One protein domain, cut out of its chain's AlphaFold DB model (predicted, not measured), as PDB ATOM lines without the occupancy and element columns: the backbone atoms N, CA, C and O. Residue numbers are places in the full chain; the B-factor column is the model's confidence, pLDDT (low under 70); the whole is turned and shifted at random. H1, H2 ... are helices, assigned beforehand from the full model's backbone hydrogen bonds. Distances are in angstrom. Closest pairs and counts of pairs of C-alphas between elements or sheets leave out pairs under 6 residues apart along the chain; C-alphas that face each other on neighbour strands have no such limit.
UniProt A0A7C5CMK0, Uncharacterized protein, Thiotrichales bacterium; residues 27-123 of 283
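AT A GLANCE: This is residues 27 to 123 of the 283 residues of an uncharacterized protein of Thiotrichales bacterium (UniProt A0A7C5CMK0). Start at H2, the longest helix, at one end of a short solenoid: ten short helices, most of them joined by tight corners, wind in stacked turns along the longest axis to H9 and H10 at the other end. One turn on, H8 lies side by side with H4, and H10 with H6, while the loop of residues 45 to 55 folds back from H2 to H3. The printed part has 97 residues, with ten named helices in the order H1 to H10 and no named strand: all helix. It is compact, with a radius of gyration of the C-alphas of 13.5 A, and only just elongated, spanning 41 by 27 by 19 A.

IN THESE COORDINATES: Find C-alpha 34 at (291.806, 242.937, 269.559); from there H2 runs 15.5 A through residues 34 to 44. Just before it is H1, residues 27 to 32. Beyond the loop, look for H3 at residues 56 to 61, then H4 at residues 63 to 71, 12.5 A long, beginning at C-alpha 63 (279.349, 241.270, 257.227). H5 is residues 75 to 78, and H6, residues 80 to 88, measures 12.1 A. H7 is residues 90 to 95, and H8, residues 97 to 105, measures 12.3 A. H9 is residues 107 to 112; H10, residues 114 to 121, runs 10.2 A to C-alpha 121 at (279.337, 245.004, 237.012).

HOW THE PARTS SIT: From H2, look to H3: they are close but not clearly touching, about perpendicular at 78 degrees, with the closest C-alphas, of Tyr 40 and Tyr 58, 7.3 A apart. H1 and H2 meet only through their link; H1 is close to H4 but not clearly touching, C-alphas 29 and 69 being closest at 7.8 A. H3 and H4 only just touch, only at the corner, with Leu 59 and Thr 66 closest at 5.6 A between C-alphas. H4 and H8 touch and run the same way at a shallow tilt of 0 degrees; their closest C-alphas, of Ala 67 and Val 99, are 4.5 A apart. H6 and H10 touch and run the same way at a shallow tilt of 28 degrees, with the C-alphas of Tyr 87 and Met 120 closest at 6.7 A. H3 and H7 are close but not clearly touching, C-alphas 60 and 92 being closest at 7.7 A; so are H5 and H9, C-alphas 77 and 109 at 7.3 A. In H1, H2, H3, H4, H6, H8, H9 and H10 every O i to N i+4 pair is within hydrogen-bond range; in H7 1 of 2 is, and H5 is too short for one.

THE WHOLE: The two C-alphas farthest apart, of Ala 46 and Gly 122, are 41.3 A apart. The printed part has no cut; the link from H2 to H3, 11 residues, is long, and the other links are tight. Look for low confidence at residues 46 to 50, under 70; the mean pLDDT of the printed part is 92.0.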
ATOM      1  N   GLN A  27     296.055 246.524 258.434       92.06
ATOM      2  CA  GLN A  27     296.848 246.017 259.553       92.06
ATOM      3  C   GLN A  27     296.661 246.868 260.810       92.06
ATOM      4  O   GLN A  27     296.498 246.311 261.892       92.06
ATOM      5  N   GLU A  28     296.665 248.197 260.678       92.38
ATOM      6  CA  GLU A  28     296.405 249.112 261.798       92.38
ATOM      7  C   GLU A  28     295.021 248.863 262.391       92.38
ATOM      8  O   GLU A  28     294.916 248.656 263.597       92.38
ATOM      9  N   TYR A  29     293.998 248.737 261.540       92.12
ATOM     10  CA  TYR A  29     292.646 248.399 261.979       92.12
ATOM     11  C   TYR A  29     292.606 247.056 262.723       92.12
ATOM     12  O   TYR A  29     292.047 246.949 263.810       92.12
ATOM     13  N   VAL A  30     293.231 246.008 262.178       91.50
ATOM     14  CA  VAL A  30     293.286 244.699 262.850       91.50
ATOM     15  C   VAL A  30     293.961 244.797 264.221       91.50
ATOM     16  O   VAL A  30     293.469 244.200 265.178       91.50
ATOM     17  N   ASN A  31     295.052 245.556 264.329       90.44
ATOM     18  CA  ASN A  31     295.791 245.736 265.579       90.44
ATOM     19  C   ASN A  31     295.021 246.583 266.603       90.44
ATOM     20  O   ASN A  31     295.142 246.346 267.804       90.44
ATOM     21  N   ALA A  32     294.232 247.555 266.142       91.88
ATOM     22  CA  ALA A  32     293.407 248.417 266.982       91.88
ATOM     23  C   ALA A  32     292.151 247.716 267.524       91.88
ATOM     24  O   ALA A  32     291.546 248.212 268.473       91.88
ATOM     25  N   HIS A  33     291.782 246.564 266.953       90.69
ATOM     26  CA  HIS A  33     290.562 245.834 267.287       90.69
ATOM     27  C   HIS A  33     290.821 244.402 267.816       90.69
ATOM     28  O   HIS A  33     290.391 243.410 267.202       90.69
ATOM     29  N   PRO A  34     291.514 244.246 268.966       90.56
ATOM     30  CA  PRO A  34     291.806 242.937 269.559       90.56
ATOM     31  C   PRO A  34     290.546 242.170 269.997       90.56
ATOM     32  O   PRO A  34     290.587 240.945 270.147       90.56
ATOM     33  N   GLU A  35     289.407 242.843 270.170       91.94
ATOM     34  CA  GLU A  35     288.125 242.218 270.494       91.94
ATOM     35  C   GLU A  35     287.664 241.221 269.423       91.94
ATOM     36  O   GLU A  35     287.059 240.201 269.761       91.94
ATOM     37  N   PHE A  36     287.998 241.446 268.146       92.19
ATOM     38  CA  PHE A  36     287.664 240.500 267.080       92.19
ATOM     39  C   PHE A  36     288.526 239.242 267.138       92.19
ATOM     40  O   PHE A  36     288.057 238.160 266.793       92.19
ATOM     41  N   GLU A  37     289.770 239.349 267.607       89.75
ATOM     42  CA  GLU A  37     290.607 238.177 267.841       89.75
ATOM     43  C   GLU A  37     290.092 237.360 269.033       89.75
ATOM     44  O   GLU A  37     290.071 236.127 268.975       89.75
ATOM     45  N   ALA A  38     289.626 238.031 270.089       90.19
ATOM     46  CA  ALA A  38     289.005 237.377 271.235       90.19
ATOM     47  C   ALA A  38     287.706 236.646 270.847       90.19
ATOM     48  O   ALA A  38     287.554 235.465 271.171       90.19
ATOM     49  N   ASP A  39     286.802 237.299 270.104       92.31
ATOM     50  CA  ASP A  39     285.564 236.679 269.605       92.31
ATOM     51  C   ASP A  39     285.853 235.496 268.662       92.31
ATOM     52  O   ASP A  39     285.266 234.419 268.802       92.31
ATOM     53  N   TYR A  40     286.824 235.644 267.759       92.31
ATOM     54  CA  TYR A  40     287.249 234.565 266.871       92.31
ATOM     55  C   TYR A  40     287.767 233.344 267.644       92.31
ATOM     56  O   TYR A  40     287.341 232.215 267.381       92.31
ATOM     57  N   ARG A  41     288.635 233.552 268.645       90.12
ATOM     58  CA  ARG A  41     289.134 232.476 269.520       90.12
ATOM     59  C   ARG A  41     288.015 231.803 270.306       90.12
ATOM     60  O   ARG A  41     288.046 230.584 270.465       90.12
ATOM     61  N   ALA A  42     287.024 232.562 270.771       89.62
ATOM     62  CA  ALA A  42     285.870 232.003 271.470       89.62
ATOM     63  C   ALA A  42     285.028 231.091 270.557       89.62
ATOM     64  O   ALA A  42     284.536 230.059 271.008       89.62
ATOM     65  N   LYS A  43     284.892 231.433 269.268       88.00
ATOM     66  CA  LYS A  43     284.095 230.667 268.293       88.00
ATOM     67  C   LYS A  43     284.808 229.439 267.725       88.00
ATOM     68  O   LYS A  43     284.154 228.427 267.482       88.00
ATOM     69  N   PHE A  44     286.116 229.523 267.485       87.50
ATOM     70  CA  PHE A  44     286.871 228.480 266.772       87.50
ATOM     71  C   PHE A  44     287.941 227.779 267.624       87.50
ATOM     72  O   PHE A  44     288.607 226.864 267.139       87.50
ATOM     73  N   GLY A  45     288.078 228.161 268.896       83.19
ATOM     74  CA  GLY A  45     289.026 227.593 269.852       83.19
ATOM     75  C   GLY A  45     290.369 228.329 269.893       83.19
ATOM     76  O   GLY A  45     290.778 228.991 268.941       83.19
ATOM     77  N   ALA A  46     291.094 228.178 271.008       69.38
ATOM     78  CA  ALA A  46     292.374 228.855 271.254       69.38
ATOM     79  C   ALA A  46     293.471 228.524 270.220       69.38
ATOM     80  O   ALA A  46     294.374 229.331 270.004       69.38
ATOM     81  N   ASN A  47     293.356 227.367 269.555       64.94
ATOM     82  CA  ASN A  47     294.278 226.895 268.520       64.94
ATOM     83  C   ASN A  47     293.858 227.288 267.092       64.94
ATOM     84  O   ASN A  47     294.511 226.873 266.133       64.94
ATOM     85  N   ALA A  48     292.776 228.057 266.916       65.81
ATOM     86  CA  ALA A  48     292.404 228.568 265.604       65.81
ATOM     87  C   ALA A  48     293.546 229.441 265.054       65.81
ATOM     88  O   ALA A  48     294.012 230.366 265.724       65.81
ATOM     89  N   GLY A  49     294.023 229.125 263.844       59.66
ATOM     90  CA  GLY A  49     295.119 229.843 263.188       59.66
ATOM     91  C   GLY A  49     294.889 231.360 263.214       59.66
ATOM     92  O   GLY A  49     293.774 231.824 262.986       59.66
ATOM     93  N   LYS A  50     295.945 232.111 263.545       59.28
ATOM     94  CA  LYS A  50     295.950 233.504 264.036       59.28
ATOM     95  C   LYS A  50     295.444 234.607 263.080       59.28
ATOM     96  O   LYS A  50     296.041 235.674 263.060       59.28
ATOM     97  N   GLN A  51     294.412 234.420 262.257       82.38
ATOM     98  CA  GLN A  51     294.020 235.466 261.294       82.38
ATOM     99  C   GLN A  51     292.512 235.518 261.038       82.38
ATOM    100  O   GLN A  51     292.048 235.195 259.947       82.38
ATOM    101  N   TRP A  52     291.739 235.980 262.027       90.69
ATOM    102  CA  TRP A  52     290.293 236.217 261.885       90.69
ATOM    103  C   TRP A  52     289.956 237.072 260.648       90.69
ATOM    104  O   TRP A  52     288.969 236.829 259.959       90.69
ATOM    105  N   TYR A  53     290.834 238.021 260.317       91.81
ATOM    106  CA  TYR A  53     290.742 238.929 259.173       91.81
ATOM    107  C   TYR A  53     291.002 238.259 257.813       91.81
ATOM    108  O   TYR A  53     290.878 238.915 256.784       91.81
ATOM    109  N   ASN A  54     291.351 236.971 257.783       91.25
ATOM    110  CA  ASN A  54     291.532 236.169 256.569       91.25
ATOM    111  C   ASN A  54     290.650 234.899 256.570       91.25
ATOM    112  O   ASN A  54     290.631 234.137 255.601       91.25
ATOM    113  N   ASP A  55     289.883 234.655 257.637       92.44
ATOM    114  CA  ASP A  55     288.977 233.512 257.697       92.44
ATOM    115  C   ASP A  55     287.654 233.836 256.990       92.44
ATOM    116  O   ASP A  55     286.826 234.632 257.441       92.44
ATOM    117  N   ARG A  56     287.419 233.157 255.862       91.50
ATOM    118  CA  ARG A  56     286.197 233.323 255.067       91.50
ATOM    119  C   ARG A  56     284.925 233.053 255.868       91.50
ATOM    120  O   ARG A  56     283.936 233.748 255.659       91.50
ATOM    121  N   ARG A  57     284.895 232.009 256.702       91.19
ATOM    122  CA  ARG A  57     283.693 231.633 257.465       91.19
ATOM    123  C   ARG A  57     283.391 232.695 258.512       91.19
ATOM    124  O   ARG A  57     282.245 233.124 258.610       91.19
ATOM    125  N   TYR A  58     284.416 233.151 259.227       93.38
ATOM    126  CA  TYR A  58     284.270 234.206 260.217       93.38
ATOM    127  C   TYR A  58     283.769 235.504 259.589       93.38
ATOM    128  O   TYR A  58     282.744 236.031 260.019       93.38
ATOM    129  N   LEU A  59     284.405 235.968 258.515       94.25
ATOM    130  CA  LEU A  59     284.017 237.204 257.837       94.25
ATOM    131  C   LEU A  59     282.629 237.104 257.192       94.25
ATOM    132  O   LEU A  59     281.818 238.017 257.311       94.25
ATOM    133  N   GLN A  60     282.264 235.951 256.624       92.62
ATOM    134  CA  GLN A  60     280.899 235.745 256.125       92.62
ATOM    135  C   GLN A  60     279.830 235.806 257.224       92.62
ATOM    136  O   GLN A  60     278.681 236.129 256.913       92.62
ATOM    137  N   SER A  61     280.194 235.506 258.475       93.12
ATOM    138  CA  SER A  61     279.321 235.666 259.644       93.12
ATOM    139  C   SER A  61     279.369 237.061 260.287       93.12
ATOM    140  O   SER A  61     278.505 237.359 261.105       93.12
ATOM    141  N   HIS A  62     280.312 237.923 259.884       95.62
ATOM    142  CA  HIS A  62     280.455 239.310 260.351       95.62
ATOM    143  C   HIS A  62     280.511 240.270 259.150       95.62
ATOM    144  O   HIS A  62     281.578 240.799 258.814       95.62
ATOM    145  N   PRO A  63     279.383 240.475 258.451       95.56
ATOM    146  CA  PRO A  63     279.349 241.270 257.227       95.56
ATOM    147  C   PRO A  63     279.701 242.749 257.451       95.56
ATOM    148  O   PRO A  63     280.411 243.317 256.626       95.56
ATOM    149  N   ASP A  64     279.317 243.345 258.583       95.69
ATOM    150  CA  ASP A  64     279.669 244.736 258.912       95.69
ATOM    151  C   ASP A  64     281.184 244.913 259.094       95.69
ATOM    152  O   ASP A  64     281.799 245.781 258.474       95.69
ATOM    153  N   LEU A  65     281.810 244.019 259.867       95.25
ATOM    154  CA  LEU A  65     283.266 243.952 260.034       95.25
ATOM    155  C   LEU A  65     283.975 243.742 258.693       95.25
ATOM    156  O   LEU A  65     284.988 244.372 258.395       95.25
ATOM    157  N   THR A  66     283.420 242.865 257.864       96.62
ATOM    158  CA  THR A  66     283.945 242.602 256.527       96.62
ATOM    159  C   THR A  66     283.882 243.846 255.648       96.62
ATOM    160  O   THR A  66     284.854 244.168 254.969       96.62
ATOM    161  N   ALA A  67     282.762 244.569 255.664       96.81
ATOM    162  CA  ALA A  67     282.613 245.813 254.925       96.81
ATOM    163  C   ALA A  67     283.610 246.880 255.406       96.81
ATOM    164  O   ALA A  67     284.138 247.619 254.575       96.81
ATOM    165  N   GLU A  68     283.910 246.945 256.707       95.50
ATOM    166  CA  GLU A  68     284.944 247.837 257.242       95.50
ATOM    167  C   GLU A  68     286.346 247.478 256.748       95.50
ATOM    168  O   GLU A  68     287.032 248.352 256.214       95.50
ATOM    169  N   LEU A  69     286.742 246.202 256.818       95.38
ATOM    170  CA  LEU A  69     288.038 245.743 256.305       95.38
ATOM    171  C   LEU A  69     288.211 246.039 254.810       95.38
ATOM    172  O   LEU A  69     289.260 246.510 254.388       95.38
ATOM    173  N   ILE A  70     287.167 245.830 254.003       96.06
ATOM    174  CA  ILE A  70     287.199 246.081 252.551       96.06
ATOM    175  C   ILE A  70     287.462 247.553 252.202       96.06
ATOM    176  O   ILE A  70     288.045 247.841 251.149       96.06
ATOM    177  N   LYS A  71     287.028 248.485 253.060       94.12
ATOM    178  CA  LYS A  71     287.278 249.923 252.880       94.12
ATOM    179  C   LYS A  71     288.724 250.308 253.184       94.12
ATOM    180  O   LYS A  71     289.154 251.362 252.721       94.12
ATOM    181  N   ARG A  72     289.443 249.505 253.974       93.94
ATOM    182  CA  ARG A  72     290.830 249.784 254.352       93.94
ATOM    183  C   ARG A  72     291.758 249.549 253.163       93.94
ATOM    184  O   ARG A  72     291.550 248.654 252.337       93.94
ATOM    185  N   GLU A  73     292.778 250.388 253.066       89.62
ATOM    186  CA  GLU A  73     293.709 250.357 251.944       89.62
ATOM    187  C   GLU A  73     294.454 249.016 251.887       89.62
ATOM    188  O   GLU A  73     294.856 248.466 252.909       89.62
ATOM    189  N   GLY A  74     294.600 248.455 250.683       92.12
ATOM    190  CA  GLY A  74     295.365 247.229 250.444       92.12
ATOM    191  C   GLY A  74     294.738 245.926 250.960       92.12
ATOM    192  O   GLY A  74     295.285 244.865 250.679       92.12
ATOM    193  N   TYR A  75     293.593 245.947 251.659       95.69
ATOM    194  CA  TYR A  75     293.010 244.724 252.234       95.69
ATOM    195  C   TYR A  75     292.654 243.678 251.172       95.69
ATOM    196  O   TYR A  75     293.048 242.515 251.274       95.69
ATOM    197  N   LEU A  76     291.913 244.094 250.139       95.94
ATOM    198  CA  LEU A  76     291.499 243.205 249.052       95.94
ATOM    199  C   LEU A  76     292.693 242.712 248.218       95.94
ATOM    200  O   LEU A  76     292.666 241.579 247.738       95.94
ATOM    201  N   ASP A  77     293.731 243.544 248.073       95.44
ATOM    202  CA  ASP A  77     294.983 243.197 247.387       95.44
ATOM    203  C   ASP A  77     295.784 242.152 248.182       95.44
ATOM    204  O   ASP A  77     296.312 241.202 247.609       95.44
ATOM    205  N   ALA A  78     295.826 242.286 249.511       95.00
ATOM    206  CA  ALA A  78     296.505 241.351 250.406       95.00
ATOM    207  C   ALA A  78     295.766 240.005 250.547       95.00
ATOM    208  O   ALA A  78     296.388 238.987 250.850       95.00
ATOM    209  N   HIS A  79     294.452 239.975 250.292       94.56
ATOM    210  CA  HIS A  79     293.606 238.790 250.473       94.56
ATOM    211  C   HIS A  79     292.832 238.402 249.192       94.56
ATOM    212  O   HIS A  79     291.597 238.310 249.204       94.56
ATOM    213  N   PRO A  80     293.516 238.093 248.072       93.94
ATOM    214  CA  PRO A  80     292.875 237.921 246.766       93.94
ATOM    215  C   PRO A  80     291.923 236.717 246.705       93.94
ATOM    216  O   PRO A  80     290.846 236.803 246.113       93.94
ATOM    217  N   ARG A  81     292.262 235.599 247.368       93.38
ATOM    218  CA  ARG A  81     291.386 234.408 247.447       93.38
ATOM    219  C   ARG A  81     290.097 234.695 248.217       93.38
ATOM    220  O   ARG A  81     289.027 234.187 247.876       93.38
ATOM    221  N   LEU A  82     290.198 235.507 249.266       93.56
ATOM    222  CA  LEU A  82     289.059 235.905 250.075       93.56
ATOM    223  C   LEU A  82     288.154 236.855 249.283       93.56
ATOM    224  O   LEU A  82     286.957 236.577 249.167       93.56
ATOM    225  N   ALA A  83     288.735 237.887 248.660       95.31
ATOM    226  CA  ALA A  83     288.039 238.805 247.762       95.31
ATOM    227  C   ALA A  83     287.290 238.044 246.655       95.31
ATOM    228  O   ALA A  83     286.098 238.269 246.430       95.31
ATOM    229  N   GLU A  84     287.955 237.067 246.031       95.38
ATOM    230  CA  GLU A  84     287.357 236.172 245.041       95.38
ATOM    231  C   GLU A  84     286.162 235.393 245.578       95.38
ATOM    232  O   GLU A  84     285.099 235.360 244.949       95.38
ATOM    233  N   SER A  85     286.304 234.797 246.758       93.75
ATOM    234  CA  SER A  85     285.210 234.059 247.378       93.75
ATOM    235  C   SER A  85     283.994 234.948 247.665       93.75
ATOM    236  O   SER A  85     282.859 234.495 247.517       93.75
ATOM    237  N   MET A  86     284.218 236.215 248.019       93.81
ATOM    238  CA  MET A  86     283.171 237.187 248.323       93.81
ATOM    239  C   MET A  86     282.417 237.619 247.060       93.81
ATOM    240  O   MET A  86     281.200 237.434 246.997       93.81
ATOM    241  N   TYR A  87     283.103 238.109 246.015       92.75
ATOM    242  CA  TYR A  87     282.406 238.582 244.807       92.75
ATOM    243  C   TYR A  87     281.758 237.450 243.994       92.75
ATOM    244  O   TYR A  87     280.812 237.690 243.234       92.75
ATOM    245  N   LYS A  88     282.226 236.203 244.151       93.69
ATOM    246  CA  LYS A  88     281.588 235.020 243.550       93.69
ATOM    247  C   LYS A  88     280.366 234.536 244.336       93.69
ATOM    248  O   LYS A  88     279.467 233.948 243.731       93.69
ATOM    249  N   ASN A  89     280.287 234.786 245.643       93.69
ATOM    250  CA  ASN A  89     279.197 234.288 246.482       93.69
ATOM    251  C   ASN A  89     277.947 235.183 246.410       93.69
ATOM    252  O   ASN A  89     277.695 236.028 247.268       93.69
ATOM    253  N   ARG A  90     277.126 234.962 245.379       87.88
ATOM    254  CA  ARG A  90     275.943 235.793 245.091       87.88
ATOM    255  C   ARG A  90     274.902 235.786 246.200       87.88
ATOM    256  O   ARG A  90     274.519 236.850 246.662       87.88
ATOM    257  N   ARG A  91     274.532 234.600 246.686       93.06
ATOM    258  CA  ARG A  91     273.549 234.453 247.772       93.06
ATOM    259  C   ARG A  91     273.987 235.137 249.062       93.06
ATOM    260  O   ARG A  91     273.154 235.436 249.913       93.06
ATOM    261  N   TRP A  92     275.292 235.277 249.269       94.69
ATOM    262  CA  TRP A  92     275.812 236.000 250.416       94.69
ATOM    263  C   TRP A  92     275.762 237.509 250.181       94.69
ATOM    264  O   TRP A  92     275.205 238.191 251.026       94.69
ATOM    265  N   LEU A  93     276.198 238.022 249.026       94.44
ATOM    266  CA  LEU A  93     276.072 239.456 248.709       94.44
ATOM    267  C   LEU A  93     274.614 239.943 248.632       94.44
ATOM    268  O   LEU A  93     274.338 241.065 249.033       94.44
ATOM    269  N   ASP A  94     273.676 239.106 248.178       93.44
ATOM    270  CA  ASP A  94     272.230 239.394 248.218       93.44
ATOM    271  C   ASP A  94     271.741 239.698 249.644       93.44
ATOM    272  O   ASP A  94     270.886 240.555 249.848       93.44
ATOM    273  N   ARG A  95     272.280 238.973 250.632       95.75
ATOM    274  CA  ARG A  95     271.927 239.119 252.050       95.75
ATOM    275  C   ARG A  95     272.758 240.178 252.773       95.75
ATOM    276  O   ARG A  95     272.373 240.560 253.868       95.75
ATOM    277  N   ASN A  96     273.867 240.606 252.171       96.56
ATOM    278  CA  ASN A  96     274.882 241.473 252.768       96.56
ATOM    279  C   ASN A  96     275.303 242.573 251.761       96.56
ATOM    280  O   ASN A  96     276.438 242.576 251.261       96.56
ATOM    281  N   PRO A  97     274.371 243.456 251.345       95.31
ATOM    282  CA  PRO A  97     274.623 244.467 250.315       95.31
ATOM    283  C   PRO A  97     275.658 245.524 250.730       95.31
ATOM    284  O   PRO A  97     276.321 246.101 249.868       95.31
ATOM    285  N   GLU A  98     275.846 245.768 252.025       96.25
ATOM    286  CA  GLU A  98     276.876 246.652 252.581       96.25
ATOM    287  C   GLU A  98     278.296 246.200 252.225       96.25
ATOM    288  O   GLU A  98     279.134 247.039 251.886       96.25
ATOM    289  N   VAL A  99     278.546 244.887 252.176       97.50
ATOM    290  CA  VAL A  99     279.819 244.334 251.694       97.50
ATOM    291  C   VAL A  99     280.011 244.647 250.213       97.50
ATOM    292  O   VAL A  99     281.068 245.129 249.799       97.50
ATOM    293  N   ALA A 100     278.987 244.404 249.391       96.94
ATOM    294  CA  ALA A 100     279.056 244.698 247.961       96.94
ATOM    295  C   ALA A 100     279.288 246.194 247.711       96.94
ATOM    296  O   ALA A 100     280.090 246.572 246.856       96.94
ATOM    297  N   LYS A 101     278.618 247.051 248.486       97.06
ATOM    298  CA  LYS A 101     278.813 248.498 248.456       97.06
ATOM    299  C   LYS A 101     280.250 248.875 248.806       97.06
ATOM    300  O   LYS A 101     280.841 249.639 248.050       97.06
ATOM    301  N   ALA A 102     280.825 248.317 249.873       97.25
ATOM    302  CA  ALA A 102     282.223 248.549 250.245       97.25
ATOM    303  C   ALA A 102     283.191 248.150 249.116       97.25
ATOM    304  O   ALA A 102     284.107 248.903 248.790       97.25
ATOM    305  N   MET A 103     282.940 247.029 248.433       96.94
ATOM    306  CA  MET A 103     283.738 246.634 247.267       96.94
ATOM    307  C   MET A 103     283.636 247.644 246.115       96.94
ATOM    308  O   MET A 103     284.647 247.972 245.502       96.94
ATOM    309  N   PHE A 104     282.442 248.176 245.829       97.38
ATOM    310  CA  PHE A 104     282.270 249.218 244.808       97.38
ATOM    311  C   PHE A 104     282.875 250.574 245.195       97.38
ATOM    312  O   PHE A 104     283.265 251.334 244.305       97.38
ATOM    313  N   GLN A 105     283.002 250.869 246.492       96.38
ATOM    314  CA  GLN A 105     283.735 252.043 246.979       96.38
ATOM    315  C   GLN A 105     285.235 251.935 246.689       96.38
ATOM    316  O   GLN A 105     285.876 252.954 246.429       96.38
ATOM    317  N   ASN A 106     285.784 250.717 246.662       95.81
ATOM    318  CA  ASN A 106     287.190 250.462 246.363       95.81
ATOM    319  C   ASN A 106     287.462 250.482 244.842       95.81
ATOM    320  O   ASN A 106     287.735 249.470 244.194       95.81
ATOM    321  N   LYS A 107     287.327 251.674 244.250       95.38
ATOM    322  CA  LYS A 107     287.425 251.902 242.796       95.38
ATOM    323  C   LYS A 107     288.798 251.553 242.241       95.38
ATOM    324  O   LYS A 107     288.872 250.928 241.189       95.38
ATOM    325  N   GLU A 108     289.848 251.922 242.967       94.12
ATOM    326  CA  GLU A 108     291.233 251.622 242.607       94.12
ATOM    327  C   GLU A 108     291.458 250.113 242.503       94.12
ATOM    328  O   GLU A 108     291.963 249.626 241.490       94.12
ATOM    329  N   TRP A 109     290.991 249.351 243.498       96.00
ATOM    330  CA  TRP A 109     291.056 247.896 243.449       96.00
ATOM    331  C   TRP A 109     290.283 247.334 242.250       96.00
ATOM    332  O   TRP A 109     290.838 246.543 241.488       96.00
ATOM    333  N   LEU A 110     289.047 247.786 242.012       97.12
ATOM    334  CA  LEU A 110     288.252 247.351 240.854       97.12
ATOM    335  C   LEU A 110     288.923 247.671 239.511       97.12
ATOM    336  O   LEU A 110     288.840 246.871 238.580       97.12
ATOM    337  N   ASN A 111     289.599 248.814 239.403       96.19
ATOM    338  CA  ASN A 111     290.313 249.213 238.191       96.19
ATOM    339  C   ASN A 111     291.575 248.365 237.961       96.19
ATOM    340  O   ASN A 111     291.912 248.096 236.807       96.19
ATOM    341  N   ARG A 112     292.237 247.906 239.034       96.06
ATOM    342  CA  ARG A 112     293.366 246.959 238.976       96.06
ATOM    343  C   ARG A 112     292.941 245.497 238.784       96.06
ATOM    344  O   ARG A 112     293.745 244.699 238.315       96.06
ATOM    345  N   HIS A 113     291.692 245.145 239.105       96.31
ATOM    346  CA  HIS A 113     291.174 243.768 239.088       96.31
ATOM    347  C   HIS A 113     290.037 243.595 238.067       96.31
ATOM    348  O   HIS A 113     288.867 243.451 238.446       96.31
ATOM    349  N   PRO A 114     290.347 243.558 236.756       92.56
ATOM    350  CA  PRO A 114     289.337 243.573 235.699       92.56
ATOM    351  C   PRO A 114     288.378 242.377 235.739       92.56
ATOM    352  O   PRO A 114     287.194 242.554 235.466       92.56
ATOM    353  N   GLU A 115     288.830 241.180 236.128       93.81
ATOM    354  CA  GLU A 115     287.950 240.001 236.233       93.81
ATOM    355  C   GLU A 115     286.942 240.113 237.385       93.81
ATOM    356  O   GLU A 115     285.762 239.772 237.234       93.81
ATOM    357  N   ALA A 116     287.381 240.648 238.529       95.25
ATOM    358  CA  ALA A 116     286.496 240.929 239.652       95.25
ATOM    359  C   ALA A 116     285.462 241.991 239.262       95.25
ATOM    360  O   ALA A 116     284.257 241.770 239.409       95.25
ATOM    361  N   ALA A 117     285.919 243.098 238.671       96.56
ATOM    362  CA  ALA A 117     285.043 244.161 238.208       96.56
ATOM    363  C   ALA A 117     284.047 243.653 237.156       96.56
ATOM    364  O   ALA A 117     282.841 243.819 237.330       96.56
ATOM    365  N   LYS A 118     284.499 242.921 236.133       94.38
ATOM    366  CA  LYS A 118     283.626 242.307 235.122       94.38
ATOM    367  C   LYS A 118     282.542 241.438 235.754       94.38
ATOM    368  O   LYS A 118     281.374 241.547 235.379       94.38
ATOM    369  N   ARG A 119     282.876 240.613 236.753       94.00
ATOM    370  CA  ARG A 119     281.863 239.830 237.479       94.00
ATOM    371  C   ARG A 119     280.901 240.694 238.281       94.00
ATOM    372  O   ARG A 119     279.720 240.349 238.354       94.00
ATOM    373  N   MET A 120     281.380 241.738 238.941       95.69
ATOM    374  CA  MET A 120     280.543 242.597 239.775       95.69
ATOM    375  C   MET A 120     279.597 243.454 238.925       95.69
ATOM    376  O   MET A 120     278.384 243.393 239.121       95.69
ATOM    377  N   TYR A 121     280.120 244.166 237.925       95.44
ATOM    378  CA  TYR A 121     279.337 245.004 237.012       95.44
ATOM    379  C   TYR A 121     278.465 244.199 236.042       95.44
ATOM    380  O   TYR A 121     277.382 244.650 235.665       95.44
ATOM    381  N   GLY A 122     278.899 242.995 235.657       91.81
ATOM    382  CA  GLY A 122     278.142 242.111 234.769       91.81
ATOM    383  C   GLY A 122     276.828 241.607 235.374       91.81
ATOM    384  O   GLY A 122     275.930 241.201 234.638       91.81
ATOM    385  N   ASN A 123     276.662 241.671 236.699       90.06
ATOM    386  CA  ASN A 123     275.441 241.233 237.372       90.06
ATOM    387  C   ASN A 123     274.374 242.340 237.416       90.06
ATOM    388  O   ASN A 123     274.005 242.856 238.472       90.06
TER     389      ASN A 123